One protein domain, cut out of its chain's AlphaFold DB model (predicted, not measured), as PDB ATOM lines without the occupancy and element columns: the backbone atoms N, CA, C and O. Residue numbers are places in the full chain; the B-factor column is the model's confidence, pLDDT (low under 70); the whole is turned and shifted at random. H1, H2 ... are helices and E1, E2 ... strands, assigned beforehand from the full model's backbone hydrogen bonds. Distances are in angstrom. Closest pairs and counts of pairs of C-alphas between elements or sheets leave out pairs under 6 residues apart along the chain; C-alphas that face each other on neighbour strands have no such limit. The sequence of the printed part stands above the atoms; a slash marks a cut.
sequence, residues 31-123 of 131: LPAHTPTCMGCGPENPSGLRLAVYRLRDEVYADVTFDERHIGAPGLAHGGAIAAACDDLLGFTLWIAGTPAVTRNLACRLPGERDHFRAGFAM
ATOM      1  N   LEU A  31     157.721 187.391 151.882       92.06
ATOM      2  CA  LEU A  31     158.280 186.569 150.812       92.06
ATOM      3  C   LEU A  31     159.703 187.039 150.444       92.06
ATOM      4  O   LEU A  31     160.006 188.234 150.543       92.06
ATOM      5  N   PRO A  32     160.603 186.122 150.040       93.31
ATOM      6  CA  PRO A  32     161.946 186.487 149.604       93.31
ATOM      7  C   PRO A  32     161.903 187.220 148.259       93.31
ATOM      8  O   PRO A  32     161.120 186.874 147.380       93.31
ATOM      9  N   ALA A  33     162.780 188.209 148.079       94.44
ATOM     10  CA  ALA A  33     162.928 188.899 146.800       94.44
ATOM     11  C   ALA A  33     163.319 187.924 145.674       94.44
ATOM     12  O   ALA A  33     164.043 186.959 145.920       94.44
ATOM     13  N   HIS A  34     162.913 188.219 144.432       92.56
ATOM     14  CA  HIS A  34     163.273 187.426 143.250       92.56
ATOM     15  C   HIS A  34     164.793 187.242 143.120       92.56
ATOM     16  O   HIS A  34     165.276 186.142 142.872       92.56
ATOM     17  N   THR A  35     165.544 188.328 143.319       93.31
ATOM     18  CA  THR A  35     167.006 188.359 143.468       93.31
ATOM     19  C   THR A  35     167.390 189.571 144.330       93.31
ATOM     20  O   THR A  35     166.587 190.507 144.435       93.31
ATOM     21  N   PRO A  36     168.608 189.632 144.907       96.75
ATOM     22  CA  PRO A  36     169.039 190.793 145.693       96.75
ATOM     23  C   PRO A  36     168.977 192.120 144.921       96.75
ATOM     24  O   PRO A  36     168.673 193.162 145.496       96.75
ATOM     25  N   THR A  37     169.191 192.072 143.604       97.06
ATOM     26  CA  THR A  37     169.252 193.237 142.712       97.06
ATOM     27  C   THR A  37     168.028 193.387 141.802       97.06
ATOM     28  O   THR A  37     168.043 194.204 140.879       97.06
ATOM     29  N   CYS A  38     166.953 192.629 142.048       96.31
ATOM     30  CA  CYS A  38     165.709 192.732 141.286       96.31
ATOM     31  C   CYS A  38     165.203 194.185 141.243       96.31
ATOM     32  O   CYS A  38     165.278 194.909 142.235       96.31
ATOM     33  N   MET A  39     164.692 194.614 140.084       96.06
ATOM     34  CA  MET A  39     164.180 195.973 139.886       96.06
ATOM     35  C   MET A  39     162.998 196.287 140.819       96.06
ATOM     36  O   MET A  39     162.944 197.382 141.378       96.06
ATOM     37  N   GLY A  40     162.094 195.328 141.035       95.25
ATOM     38  CA  GLY A  40     160.932 195.500 141.903       95.25
ATOM     39  C   GLY A  40     161.244 195.256 143.379       95.25
ATOM     40  O   GLY A  40     161.249 196.198 144.163       95.25
ATOM     41  N   CYS A  41     161.556 194.021 143.773       96.19
ATOM     42  CA  CYS A  41     161.679 193.619 145.186       96.19
ATOM     43  C   CYS A  41     163.115 193.499 145.725       96.19
ATOM     44  O   CYS A  41     163.302 193.144 146.889       96.19
ATOM     45  N   GLY A  42     164.143 193.773 144.915       97.25
ATOM     46  CA  GLY A  42     165.541 193.570 145.305       97.25
ATOM     47  C   GLY A  42     166.019 194.583 146.353       97.25
ATOM     48  O   GLY A  42     166.125 195.765 146.023       97.25
ATOM     49  N   PRO A  43     166.352 194.174 147.595       96.19
ATOM     50  CA  PRO A  43     166.752 195.109 148.649       96.19
ATOM     51  C   PRO A  43     168.111 195.777 148.397       96.19
ATOM     52  O   PRO A  43     168.372 196.849 148.942       96.19
ATOM     53  N   GLU A  44     168.963 195.174 147.564       97.44
ATOM     54  CA  GLU A  44     170.298 195.677 147.226       97.44
ATOM     55  C   GLU A  44     170.304 196.517 145.942       97.44
ATOM     56  O   GLU A  44     171.349 197.042 145.568       97.44
ATOM     57  N   ASN A  45     169.163 196.677 145.255       96.75
ATOM     58  CA  ASN A  45     169.086 197.538 144.078       96.75
ATOM     59  C   ASN A  45     168.865 199.006 144.495       96.75
ATOM     60  O   ASN A  45     167.745 199.376 144.871       96.75
ATOM     61  N   PRO A  46     169.882 199.889 144.403       94.06
ATOM     62  CA  PRO A  46     169.739 201.276 144.820       94.06
ATOM     63  C   PRO A  46     168.696 202.037 143.987       94.06
ATOM     64  O   PRO A  46     168.032 202.937 144.507       94.06
ATOM     65  N   SER A  47     168.512 201.629 142.734       93.81
ATOM     66  CA  SER A  47     167.585 202.230 141.773       93.81
ATOM     67  C   SER A  47     166.249 201.488 141.673       93.81
ATOM     68  O   SER A  47     165.386 201.907 140.909       93.81
ATOM     69  N   GLY A  48     166.087 200.378 142.397       93.69
ATOM     70  CA  GLY A  48     164.864 199.583 142.400       93.69
ATOM     71  C   GLY A  48     163.791 200.148 143.329       93.69
ATOM     72  O   GLY A  48     164.065 200.998 144.183       93.69
ATOM     73  N   LEU A  49     162.577 199.618 143.192       93.38
ATOM     74  CA  LEU A  49     161.437 199.971 144.041       93.38
ATOM     75  C   LEU A  49     161.562 199.384 145.460       93.38
ATOM     76  O   LEU A  49     160.983 199.915 146.404       93.38
ATOM     77  N   ARG A  50     162.342 198.305 145.611       95.00
ATOM     78  CA  ARG A  50     162.608 197.569 146.861       95.00
ATOM     79  C   ARG A  50     161.331 197.141 147.598       95.00
ATOM     80  O   ARG A  50     161.240 197.279 148.820       95.00
ATOM     81  N   LEU A  51     160.353 196.611 146.862       93.69
ATOM     82  CA  LEU A  51     159.091 196.122 147.420       93.69
ATOM     83  C   LEU A  51     159.336 195.067 148.507       93.69
ATOM     84  O   LEU A  51     160.034 194.074 148.299       93.69
ATOM     85  N   ALA A  52     158.690 195.258 149.656       93.31
ATOM     86  CA  ALA A  52     158.502 194.214 150.650       93.31
ATOM     87  C   ALA A  52     157.132 193.567 150.419       93.31
ATOM     88  O   ALA A  52     156.101 194.192 150.664       93.31
ATOM     89  N   VAL A  53     157.135 192.326 149.936       92.62
ATOM     90  CA  VAL A  53     155.908 191.584 149.641       92.62
ATOM     91  C   VAL A  53     155.603 190.607 150.762       92.62
ATOM     92  O   VAL A  53     156.486 189.903 151.259       92.62
ATOM     93  N   TYR A  54     154.334 190.564 151.142       91.00
ATOM     94  CA  TYR A  54     153.813 189.694 152.178       91.00
ATOM     95  C   TYR A  54     152.743 188.783 151.597       91.00
ATOM     96  O   TYR A  54     151.994 189.175 150.703       91.00
ATOM     97  N   ARG A  55     152.669 187.569 152.130       88.00
ATOM     98  CA  ARG A  55     151.625 186.597 151.845       88.00
ATOM     99  C   ARG A  55     150.749 186.419 153.069       88.00
ATOM    100  O   ARG A  55     151.258 186.195 154.165       88.00
ATOM    101  N   LEU A  56     149.442 186.406 152.851       86.69
ATOM    102  CA  LEU A  56     148.467 185.949 153.829       86.69
ATOM    103  C   LEU A  56     147.492 185.010 153.119       86.69
ATOM    104  O   LEU A  56     146.748 185.435 152.242       86.69
ATOM    105  N   ARG A  57     147.506 183.724 153.486       84.69
ATOM    106  CA  ARG A  57     146.710 182.672 152.821       84.69
ATOM    107  C   ARG A  57     147.001 182.608 151.315       84.69
ATOM    108  O   ARG A  57     148.123 182.269 150.940       84.69
ATOM    109  N   ASP A  58     146.022 182.941 150.483       83.50
ATOM    110  CA  ASP A  58     146.115 182.943 149.019       83.50
ATOM    111  C   ASP A  58     146.217 184.369 148.458       83.50
ATOM    112  O   ASP A  58     146.016 184.614 147.271       83.50
ATOM    113  N   GLU A  59     146.539 185.335 149.315       83.44
ATOM    114  CA  GLU A  59     146.724 186.727 148.936       83.44
ATOM    115  C   GLU A  59     148.190 187.126 149.056       83.44
ATOM    116  O   GLU A  59     148.899 186.704 149.977       83.44
ATOM    117  N   VAL A  60     148.627 187.980 148.136       87.69
ATOM    118  CA  VAL A  60     149.891 188.707 148.242       87.69
ATOM    119  C   VAL A  60     149.605 190.195 148.264       87.69
ATOM    120  O   VAL A  60     148.730 190.696 147.554       87.69
ATOM    121  N   TYR A  61     150.349 190.920 149.081       89.12
ATOM    122  CA  TYR A  61     150.181 192.355 149.199       89.12
ATOM    123  C   TYR A  61     151.510 193.043 149.478       89.12
ATOM    124  O   TYR A  61     152.454 192.450 150.009       89.12
ATOM    125  N   ALA A  62     151.566 194.317 149.113       87.75
ATOM    126  CA  ALA A  62     152.677 195.195 149.418       87.75
ATOM    127  C   ALA A  62     152.155 196.607 149.686       87.75
ATOM    128  O   ALA A  62     151.246 197.097 149.009       87.75
ATOM    129  N   ASP A  63     152.770 197.262 150.662       85.00
ATOM    130  CA  ASP A  63     152.622 198.693 150.887       85.00
ATOM    131  C   ASP A  63     153.843 199.388 150.278       85.00
ATOM    132  O   ASP A  63     154.981 199.072 150.633       85.00
ATOM    133  N   VAL A  64     153.612 200.302 149.332       81.50
ATOM    134  CA  VAL A  64     154.679 201.045 148.653       81.50
ATOM    135  C   VAL A  64     154.443 202.548 148.776       81.50
ATOM    136  O   VAL A  64     153.354 203.063 148.510       81.50
ATOM    137  N   THR A  65     155.494 203.259 149.172       83.06
ATOM    138  CA  THR A  65     155.549 204.720 149.146       83.06
ATOM    139  C   THR A  65     156.446 205.138 147.996       83.06
ATOM    140  O   THR A  65     157.619 204.768 147.953       83.06
ATOM    141  N   PHE A  66     155.895 205.915 147.069       85.50
ATOM    142  CA  PHE A  66     156.674 206.526 146.003       85.50
ATOM    143  C   PHE A  66     157.299 207.828 146.504       85.50
ATOM    144  O   PHE A  66     156.652 208.616 147.187       85.50
ATOM    145  N   ASP A  67     158.565 208.040 146.164       83.69
ATOM    146  CA  ASP A  67     159.313 209.257 146.490       83.69
ATOM    147  C   ASP A  67     159.700 210.049 145.232       83.69
ATOM    148  O   ASP A  67     159.287 209.721 144.117       83.69
ATOM    149  N   GLU A  68     160.530 211.077 145.406       86.75
ATOM    150  CA  GLU A  68     160.966 211.990 144.347       86.75
ATOM    151  C   GLU A  68     161.557 211.296 143.112       86.75
ATOM    152  O   GLU A  68     161.422 211.793 141.993       86.75
ATOM    153  N   ARG A  69     162.156 210.110 143.281       87.75
ATOM    154  CA  ARG A  69     162.744 209.324 142.184       87.75
ATOM    155  C   ARG A  69     161.689 208.753 141.237       87.75
ATOM    156  O   ARG A  69     162.017 208.339 140.129       87.75
ATOM    157  N   HIS A  70     160.439 208.712 141.682       88.19
ATOM    158  CA  HIS A  70     159.323 208.079 140.994       88.19
ATOM    159  C   HIS A  70     158.309 209.097 140.470       88.19
ATOM    160  O   HIS A  70     157.243 208.689 140.019       88.19
ATOM    161  N   ILE A  71     158.597 210.399 140.545       86.56
ATOM    162  CA  ILE A  71     157.682 211.459 140.110       86.56
ATOM    163  C   ILE A  71     157.401 211.346 138.608       86.56
ATOM    164  O   ILE A  71     158.313 211.187 137.797       86.56
ATOM    165  N   GLY A  72     156.124 211.455 138.238       85.12
ATOM    166  CA  GLY A  72     155.697 211.612 136.849       85.12
ATOM    167  C   GLY A  72     155.240 213.034 136.561       85.12
ATOM    168  O   GLY A  72     155.898 213.768 135.830       85.12
ATOM    169  N   ALA A  73     154.112 213.418 137.155       80.88
ATOM    170  CA  ALA A  73     153.620 214.792 137.158       80.88
ATOM    171  C   ALA A  73     153.859 215.423 138.543       80.88
ATOM    172  O   ALA A  73     154.061 214.687 139.510       80.88
ATOM    173  N   PRO A  74     153.849 216.763 138.676       79.44
ATOM    174  CA  PRO A  74     154.023 217.414 139.971       79.44
ATOM    175  C   PRO A  74     153.049 216.862 141.020       79.44
ATOM    176  O   PRO A  74     151.837 216.934 140.833       79.44
ATOM    177  N   GLY A  75     153.595 216.304 142.103       75.44
ATOM    178  CA  GLY A  75     152.809 215.700 143.180       75.44
ATOM    179  C   GLY A  75     152.105 214.398 142.801       75.44
ATOM    180  O   GLY A  75     151.083 214.105 143.392       75.44
ATOM    181  N   LEU A  76     152.585 213.655 141.796       79.44
ATOM    182  CA  LEU A  76     152.045 212.346 141.422       79.44
ATOM    183  C   LEU A  76     153.168 211.377 141.048       79.44
ATOM    184  O   LEU A  76     154.087 211.711 140.290       79.44
ATOM    185  N   ALA A  77     153.048 210.132 141.503       85.31
ATOM    186  CA  ALA A  77     153.908 209.054 141.035       85.31
ATOM    187  C   ALA A  77     153.702 208.801 139.529       85.31
ATOM    188  O   ALA A  77     152.589 208.844 139.000       85.31
ATOM    189  N   HIS A  78     154.792 208.515 138.823       88.69
ATOM    190  CA  HIS A  78     154.779 208.152 137.418       88.69
ATOM    191  C   HIS A  78     153.993 206.851 137.243       88.69
ATOM    192  O   HIS A  78     154.283 205.847 137.896       88.69
ATOM    193  N   GLY A  79     153.035 206.830 136.313       86.94
ATOM    194  CA  GLY A  79     152.194 205.649 136.082       86.94
ATOM    195  C   GLY A  79     153.001 204.378 135.787       86.94
ATOM    196  O   GLY A  79     152.616 203.292 136.205       86.94
ATOM    197  N   GLY A  80     154.167 204.516 135.148       91.62
ATOM    198  CA  GLY A  80     155.110 203.414 134.932       91.62
ATOM    199  C   GLY A  80     155.747 202.855 136.213       91.62
ATOM    200  O   GLY A  80     155.965 201.652 136.286       91.62
ATOM    201  N   ALA A  81     155.996 203.681 137.236       89.88
ATOM    202  CA  ALA A  81     156.499 203.205 138.528       89.88
ATOM    203  C   ALA A  81     155.417 202.414 139.279       89.88
ATOM    204  O   ALA A  81     155.692 201.352 139.835       89.88
ATOM    205  N   ILE A  82     154.166 202.881 139.213       88.44
ATOM    206  CA  ILE A  82     153.014 202.156 139.765       88.44
ATOM    207  C   ILE A  82     152.804 200.830 139.022       88.44
ATOM    208  O   ILE A  82     152.612 199.792 139.654       88.44
ATOM    209  N   ALA A  83     152.878 200.842 137.688       91.81
ATOM    210  CA  ALA A  83     152.756 199.634 136.879       91.81
ATOM    211  C   ALA A  83     153.872 198.623 137.184       91.81
ATOM    212  O   ALA A  83     153.582 197.441 137.329       91.81
ATOM    213  N   ALA A  84     155.116 199.079 137.360       93.69
ATOM    214  CA  ALA A  84     156.236 198.229 137.760       93.69
ATOM    215  C   ALA A  84     156.037 197.598 139.149       93.69
ATOM    216  O   ALA A  84     156.314 196.414 139.327       93.69
ATOM    217  N   ALA A  85     155.502 198.350 140.119       91.94
ATOM    218  CA  ALA A  85     155.149 197.799 141.429       91.94
ATOM    219  C   ALA A  85     154.048 196.727 141.320       91.94
ATOM    220  O   ALA A  85     154.121 195.693 141.983       91.94
ATOM    221  N   CYS A  86     153.040 196.956 140.469       91.06
ATOM    222  CA  CYS A  86     151.981 195.978 140.210       91.06
ATOM    223  C   CYS A  86     152.525 194.710 139.539       91.06
ATOM    224  O   CYS A  86     152.147 193.615 139.941       91.06
ATOM    225  N   ASP A  87     153.397 194.857 138.540       94.31
ATOM    226  CA  ASP A  87     154.027 193.742 137.826       94.31
ATOM    227  C   ASP A  87     154.825 192.844 138.777       94.31
ATOM    228  O   ASP A  87     154.601 191.635 138.825       94.31
ATOM    229  N   ASP A  88     155.691 193.441 139.604       94.38
ATOM    230  CA  ASP A  88     156.522 192.683 140.540       94.38
ATOM    231  C   ASP A  88     155.663 191.973 141.598       94.38
ATOM    232  O   ASP A  88     155.852 190.780 141.832       94.38
ATOM    233  N   LEU A  89     154.652 192.651 142.162       92.00
ATOM    234  CA  LEU A  89     153.717 192.046 143.117       92.00
ATOM    235  C   LEU A  89     152.901 190.898 142.495       92.00
ATOM    236  O   LEU A  89     152.712 189.866 143.140       92.00
ATOM    237  N   LEU A  90     152.449 191.027 141.243       91.00
ATOM    238  CA  LEU A  90     151.776 189.936 140.527       91.00
ATOM    239  C   LEU A  90     152.721 188.754 140.281       91.00
ATOM    240  O   LEU A  90     152.288 187.605 140.384       91.00
ATOM    241  N   GLY A  91     154.008 189.012 140.045       91.31
ATOM    242  CA  GLY A  91     155.043 187.979 139.984       91.31
ATOM    243  C   GLY A  91     155.087 187.113 141.246       91.31
ATOM    244  O   GLY A  91     155.244 185.893 141.152       91.31
ATOM    245  N   PHE A  92     154.820 187.693 142.423       90.81
ATOM    246  CA  PHE A  92     154.795 186.925 143.668       90.81
ATOM    247  C   PHE A  92     153.647 185.920 143.764       90.81
ATOM    248  O   PHE A  92     153.751 184.938 144.501       90.81
ATOM    249  N   THR A  93     152.577 186.101 142.993       87.75
ATOM    250  CA  THR A  93     151.488 185.118 142.950       87.75
ATOM    251  C   THR A  93     151.952 183.767 142.386       87.75
ATOM    252  O   THR A  93     151.385 182.723 142.709       87.75
ATOM    253  N   LEU A  94     153.061 183.742 141.639       86.50
ATOM    254  CA  LEU A  94     153.673 182.510 141.144       86.50
ATOM    255  C   LEU A  94     154.300 181.660 142.259       86.50
ATOM    256  O   LEU A  94     154.413 180.447 142.091       86.50
ATOM    257  N   TRP A  95     154.626 182.244 143.421       79.94
ATOM    258  CA  TRP A  95     154.990 181.466 144.616       79.94
ATOM    259  C   TRP A  95     153.821 180.628 145.130       79.94
ATOM    260  O   TRP A  95     154.035 179.541 145.661       79.94
ATOM    261  N   ILE A  96     152.590 181.124 144.971       81.00
ATOM    262  CA  ILE A  96     151.367 180.397 145.328       81.00
ATOM    263  C   ILE A  96     151.049 179.368 144.238       81.00
ATOM    264  O   ILE A  96     150.765 178.214 144.548       81.00
ATOM    265  N   ALA A  97     151.150 179.759 142.964       82.00
ATOM    266  CA  ALA A  97     150.867 178.872 141.837       82.00
ATOM    267  C   ALA A  97     151.913 177.754 141.634       82.00
ATOM    268  O   ALA A  97     151.637 176.772 140.945       82.00
ATOM    269  N   GLY A  98     153.122 177.903 142.183       81.50
ATOM    270  CA  GLY A  98     154.200 176.910 142.107       81.50
ATOM    271  C   GLY A  98     154.774 176.689 140.703       81.50
ATOM    272  O   GLY A  98     155.506 175.725 140.489       81.50
ATOM    273  N   THR A  99     154.447 177.557 139.741       80.56
ATOM    274  CA  THR A  99     154.845 177.422 138.333       80.56
ATOM    275  C   THR A  99     155.535 178.702 137.858       80.56
ATOM    276  O   THR A  99     154.925 179.770 137.935       80.56
ATOM    277  N   PRO A 100     156.778 178.632 137.343       80.44
ATOM    278  CA  PRO A 100     157.453 179.792 136.770       80.44
ATOM    279  C   PRO A 100     156.710 180.329 135.544       80.44
ATOM    280  O   PRO A 100     156.306 179.568 134.665       80.44
ATOM    281  N   ALA A 101     156.578 181.647 135.458       86.62
ATOM    282  CA  ALA A 101     155.972 182.342 134.332       86.62
ATOM    283  C   ALA A 101     156.552 183.757 134.211       86.62
ATOM    284  O   ALA A 101     157.260 184.235 135.096       86.62
ATOM    285  N   VAL A 102     156.240 184.423 133.102       91.12
ATOM    286  CA  VAL A 102     156.577 185.831 132.859       91.12
ATOM    287  C   VAL A 102     155.329 186.596 132.442       91.12
ATOM    288  O   VAL A 102     154.393 186.017 131.878       91.12
ATOM    289  N   THR A 103     155.319 187.902 132.691       92.94
ATOM    290  CA  THR A 103     154.200 188.769 132.323       92.94
ATOM    291  C   THR A 103     154.013 188.797 130.808       92.94
ATOM    292  O   THR A 103     154.885 189.228 130.058       92.94
ATOM    293  N   ARG A 104     152.842 188.347 130.343       94.75
ATOM    294  CA  ARG A 104     152.441 188.428 128.926       94.75
ATOM    295  C   ARG A 104     151.670 189.708 128.611       94.75
ATOM    296  O   ARG A 104     151.785 190.251 127.517       94.75
ATOM    297  N   ASN A 105     150.830 190.141 129.544       95.38
ATOM    298  CA  ASN A 105     149.996 191.326 129.425       95.38
ATOM    299  C   ASN A 105     149.788 191.926 130.818       95.38
ATOM    300  O   ASN A 105     149.535 191.186 131.766       95.38
ATOM    301  N   LEU A 106     149.869 193.252 130.912       91.19
ATOM    302  CA  LEU A 106     149.564 194.012 132.115       91.19
ATOM    303  C   LEU A 106     148.682 195.203 131.735       91.19
ATOM    304  O   LEU A 106     149.023 195.973 130.838       91.19
ATOM    305  N   ALA A 107     147.559 195.363 132.435       89.50
ATOM    306  CA  ALA A 107     146.646 196.482 132.255       89.50
ATOM    307  C   ALA A 107     146.396 197.172 133.601       89.50
ATOM    308  O   ALA A 107     145.680 196.653 134.453       89.50
ATOM    309  N   CYS A 108     146.962 198.366 133.779       81.81
ATOM    310  CA  CYS A 108     146.757 199.190 134.969       81.81
ATOM    311  C   CYS A 108     145.761 200.313 134.660       81.81
ATOM    312  O   CYS A 108     145.955 201.080 133.718       81.81
ATOM    313  N   ARG A 109     144.703 200.434 135.467       82.25
ATOM    314  CA  ARG A 109     143.782 201.580 135.439       82.25
ATOM    315  C   ARG A 109     143.988 202.377 136.716       82.25
ATOM    316  O   ARG A 109     143.618 201.915 137.790       82.25
ATOM    317  N   LEU A 110     144.623 203.536 136.591       71.25
ATOM    318  CA  LEU A 110     145.033 204.350 137.729       71.25
ATOM    319  C   LEU A 110     144.074 205.538 137.896       71.25
ATOM    320  O   LEU A 110     143.787 206.212 136.904       71.25
ATOM    321  N   PRO A 111     143.558 205.798 139.111       65.44
ATOM    322  CA  PRO A 111     142.844 207.037 139.392       65.44
ATOM    323  C   PRO A 111     143.826 208.221 139.380       65.44
ATOM    324  O   PRO A 111     144.993 208.066 139.724       65.44
ATOM    325  N   GLY A 112     143.358 209.410 138.995       61.25
ATOM    326  CA  GLY A 112     144.200 210.607 138.827       61.25
ATOM    327  C   GLY A 112     144.665 211.302 140.117       61.25
ATOM    328  O   GLY A 112     145.240 212.378 140.029       61.25
ATOM    329  N   GLU A 113     144.415 210.731 141.295       55.25
ATOM    330  CA  GLU A 113     144.690 211.340 142.604       55.25
ATOM    331  C   GLU A 113     145.085 210.237 143.598       55.25
ATOM    332  O   GLU A 113     144.216 209.432 143.946       55.25
ATOM    333  N   ARG A 114     146.365 210.173 144.024       55.91
ATOM    334  CA  ARG A 114     146.879 209.667 145.331       55.91
ATOM    335  C   ARG A 114     148.389 209.365 145.291       55.91
ATOM    336  O   ARG A 114     148.857 208.664 144.400       55.91
ATOM    337  N   ASP A 115     149.095 209.792 146.343       54.75
ATOM    338  CA  ASP A 115     150.554 209.634 146.528       54.75
ATOM    339  C   ASP A 115     150.968 208.345 147.256       54.75
ATOM    340  O   ASP A 115     152.126 207.933 147.219       54.75
ATOM    341  N   HIS A 116     150.017 207.683 147.921       58.50
ATOM    342  CA  HIS A 116     150.226 206.414 148.616       58.50
ATOM    343  C   HIS A 116     149.419 205.310 147.942       58.50
ATOM    344  O   HIS A 116     148.193 205.401 147.822       58.50
ATOM    345  N   PHE A 117     150.117 204.251 147.532       58.94
ATOM    346  CA  PHE A 117     149.533 203.120 146.829       58.94
ATOM    347  C   PHE A 117     149.692 201.856 147.673       58.94
ATOM    348  O   PHE A 117     150.792 201.343 147.868       58.94
ATOM    349  N   ARG A 118     148.567 201.343 148.172       59.75
ATOM    350  CA  ARG A 118     148.477 199.992 148.723       59.75
ATOM    351  C   ARG A 118     147.898 199.092 147.641       59.75
ATOM    352  O   ARG A 118     146.767 199.319 147.210       59.75
ATOM    353  N   ALA A 119     148.647 198.070 147.241       58.28
ATOM    354  CA  ALA A 119     148.137 197.006 146.386       58.28
ATOM    355  C   ALA A 119     148.024 195.710 147.186       58.28
ATOM    356  O   ALA A 119     148.995 195.227 147.767       58.28
ATOM    357  N   GLY A 120     146.821 195.146 147.193       56.06
ATOM    358  CA  GLY A 120     146.558 193.790 147.654       56.06
ATOM    359  C   GLY A 120     145.903 193.012 146.525       56.06
ATOM    360  O   GLY A 120     144.962 193.507 145.902       56.06
ATOM    361  N   PHE A 121     146.409 191.814 146.253       55.41
ATOM    362  CA  PHE A 121     145.820 190.887 145.298       55.41
ATOM    363  C   PHE A 121     145.443 189.606 146.025       55.41
ATOM    364  O   PHE A 121     146.300 188.928 146.589       55.41
ATOM    365  N   ALA A 122     144.166 189.250 145.956       51.56
ATOM    366  CA  ALA A 122     143.711 187.923 146.320       51.56
ATOM    367  C   ALA A 122     143.779 187.023 145.085       51.56
ATOM    368  O   ALA A 122     143.111 187.288 144.081       51.56
ATOM    369  N   MET A 123     144.591 185.970 145.139       47.16
ATOM    370  CA  MET A 123     144.610 184.955 144.095       47.16
ATOM    371  C   MET A 123     143.540 183.913 144.420       47.16
ATOM    372  O   MET A 123     143.695 183.094 145.318       47.16
TER     373      MET A 123
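What this domain is: This is residues 31 to 123 of the 131 residues of the protein "Thioesterase superfamily protein" of Mycobacterium lentiflavum (UniProt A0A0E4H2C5). One long helix, H1, covers one face of a small antiparallel sheet, order E1 - E2 - E4, whose other face is bare. Long stretches without named elements, residues 31 to 52 and 98 to 115, precede E1 and E4. The 93 printed residues, under half in named elements, run E1 E2 E3 H1 E4, mixed helices and strands; the whole is compact, radius of gyration of the C-alphas 13.1 A, spans 41 by 28 by 25 A.

How they stand to each other: Look first at the hairpin of E1, residues 53 to 56, and E2, residues 59 to 65, with N 54 and O 61 within hydrogen-bond range at 2.9 A. E4, residues 116 to 122, is antiparallel to E2, N 60 and O 121 being 3.0 A apart. H1, residues 79 to 97, makes two layers, a helix on one face of a sheet, at a height over the sheet of 9.0 A; its closest C-alphas to E2 are Thr 93 and Val 60, 6.6 A. In H1, 11 of 15 O i to N i+4 pairs are within range. E3, residues 71 to 73, pairs with no named strand.

Where its parts are: Find C-alpha 53 at (155.908, 191.584, 149.641), where E1 begins; E2 runs 20.0 A, H1 27.4 A, and E4 19.7 A to C-alpha 122 at (143.711, 187.923, 146.320).

The domain as a whole: The printed part has no cut; H1 to E4 is a long link, and residues 111 to 123 have pLDDT under 70.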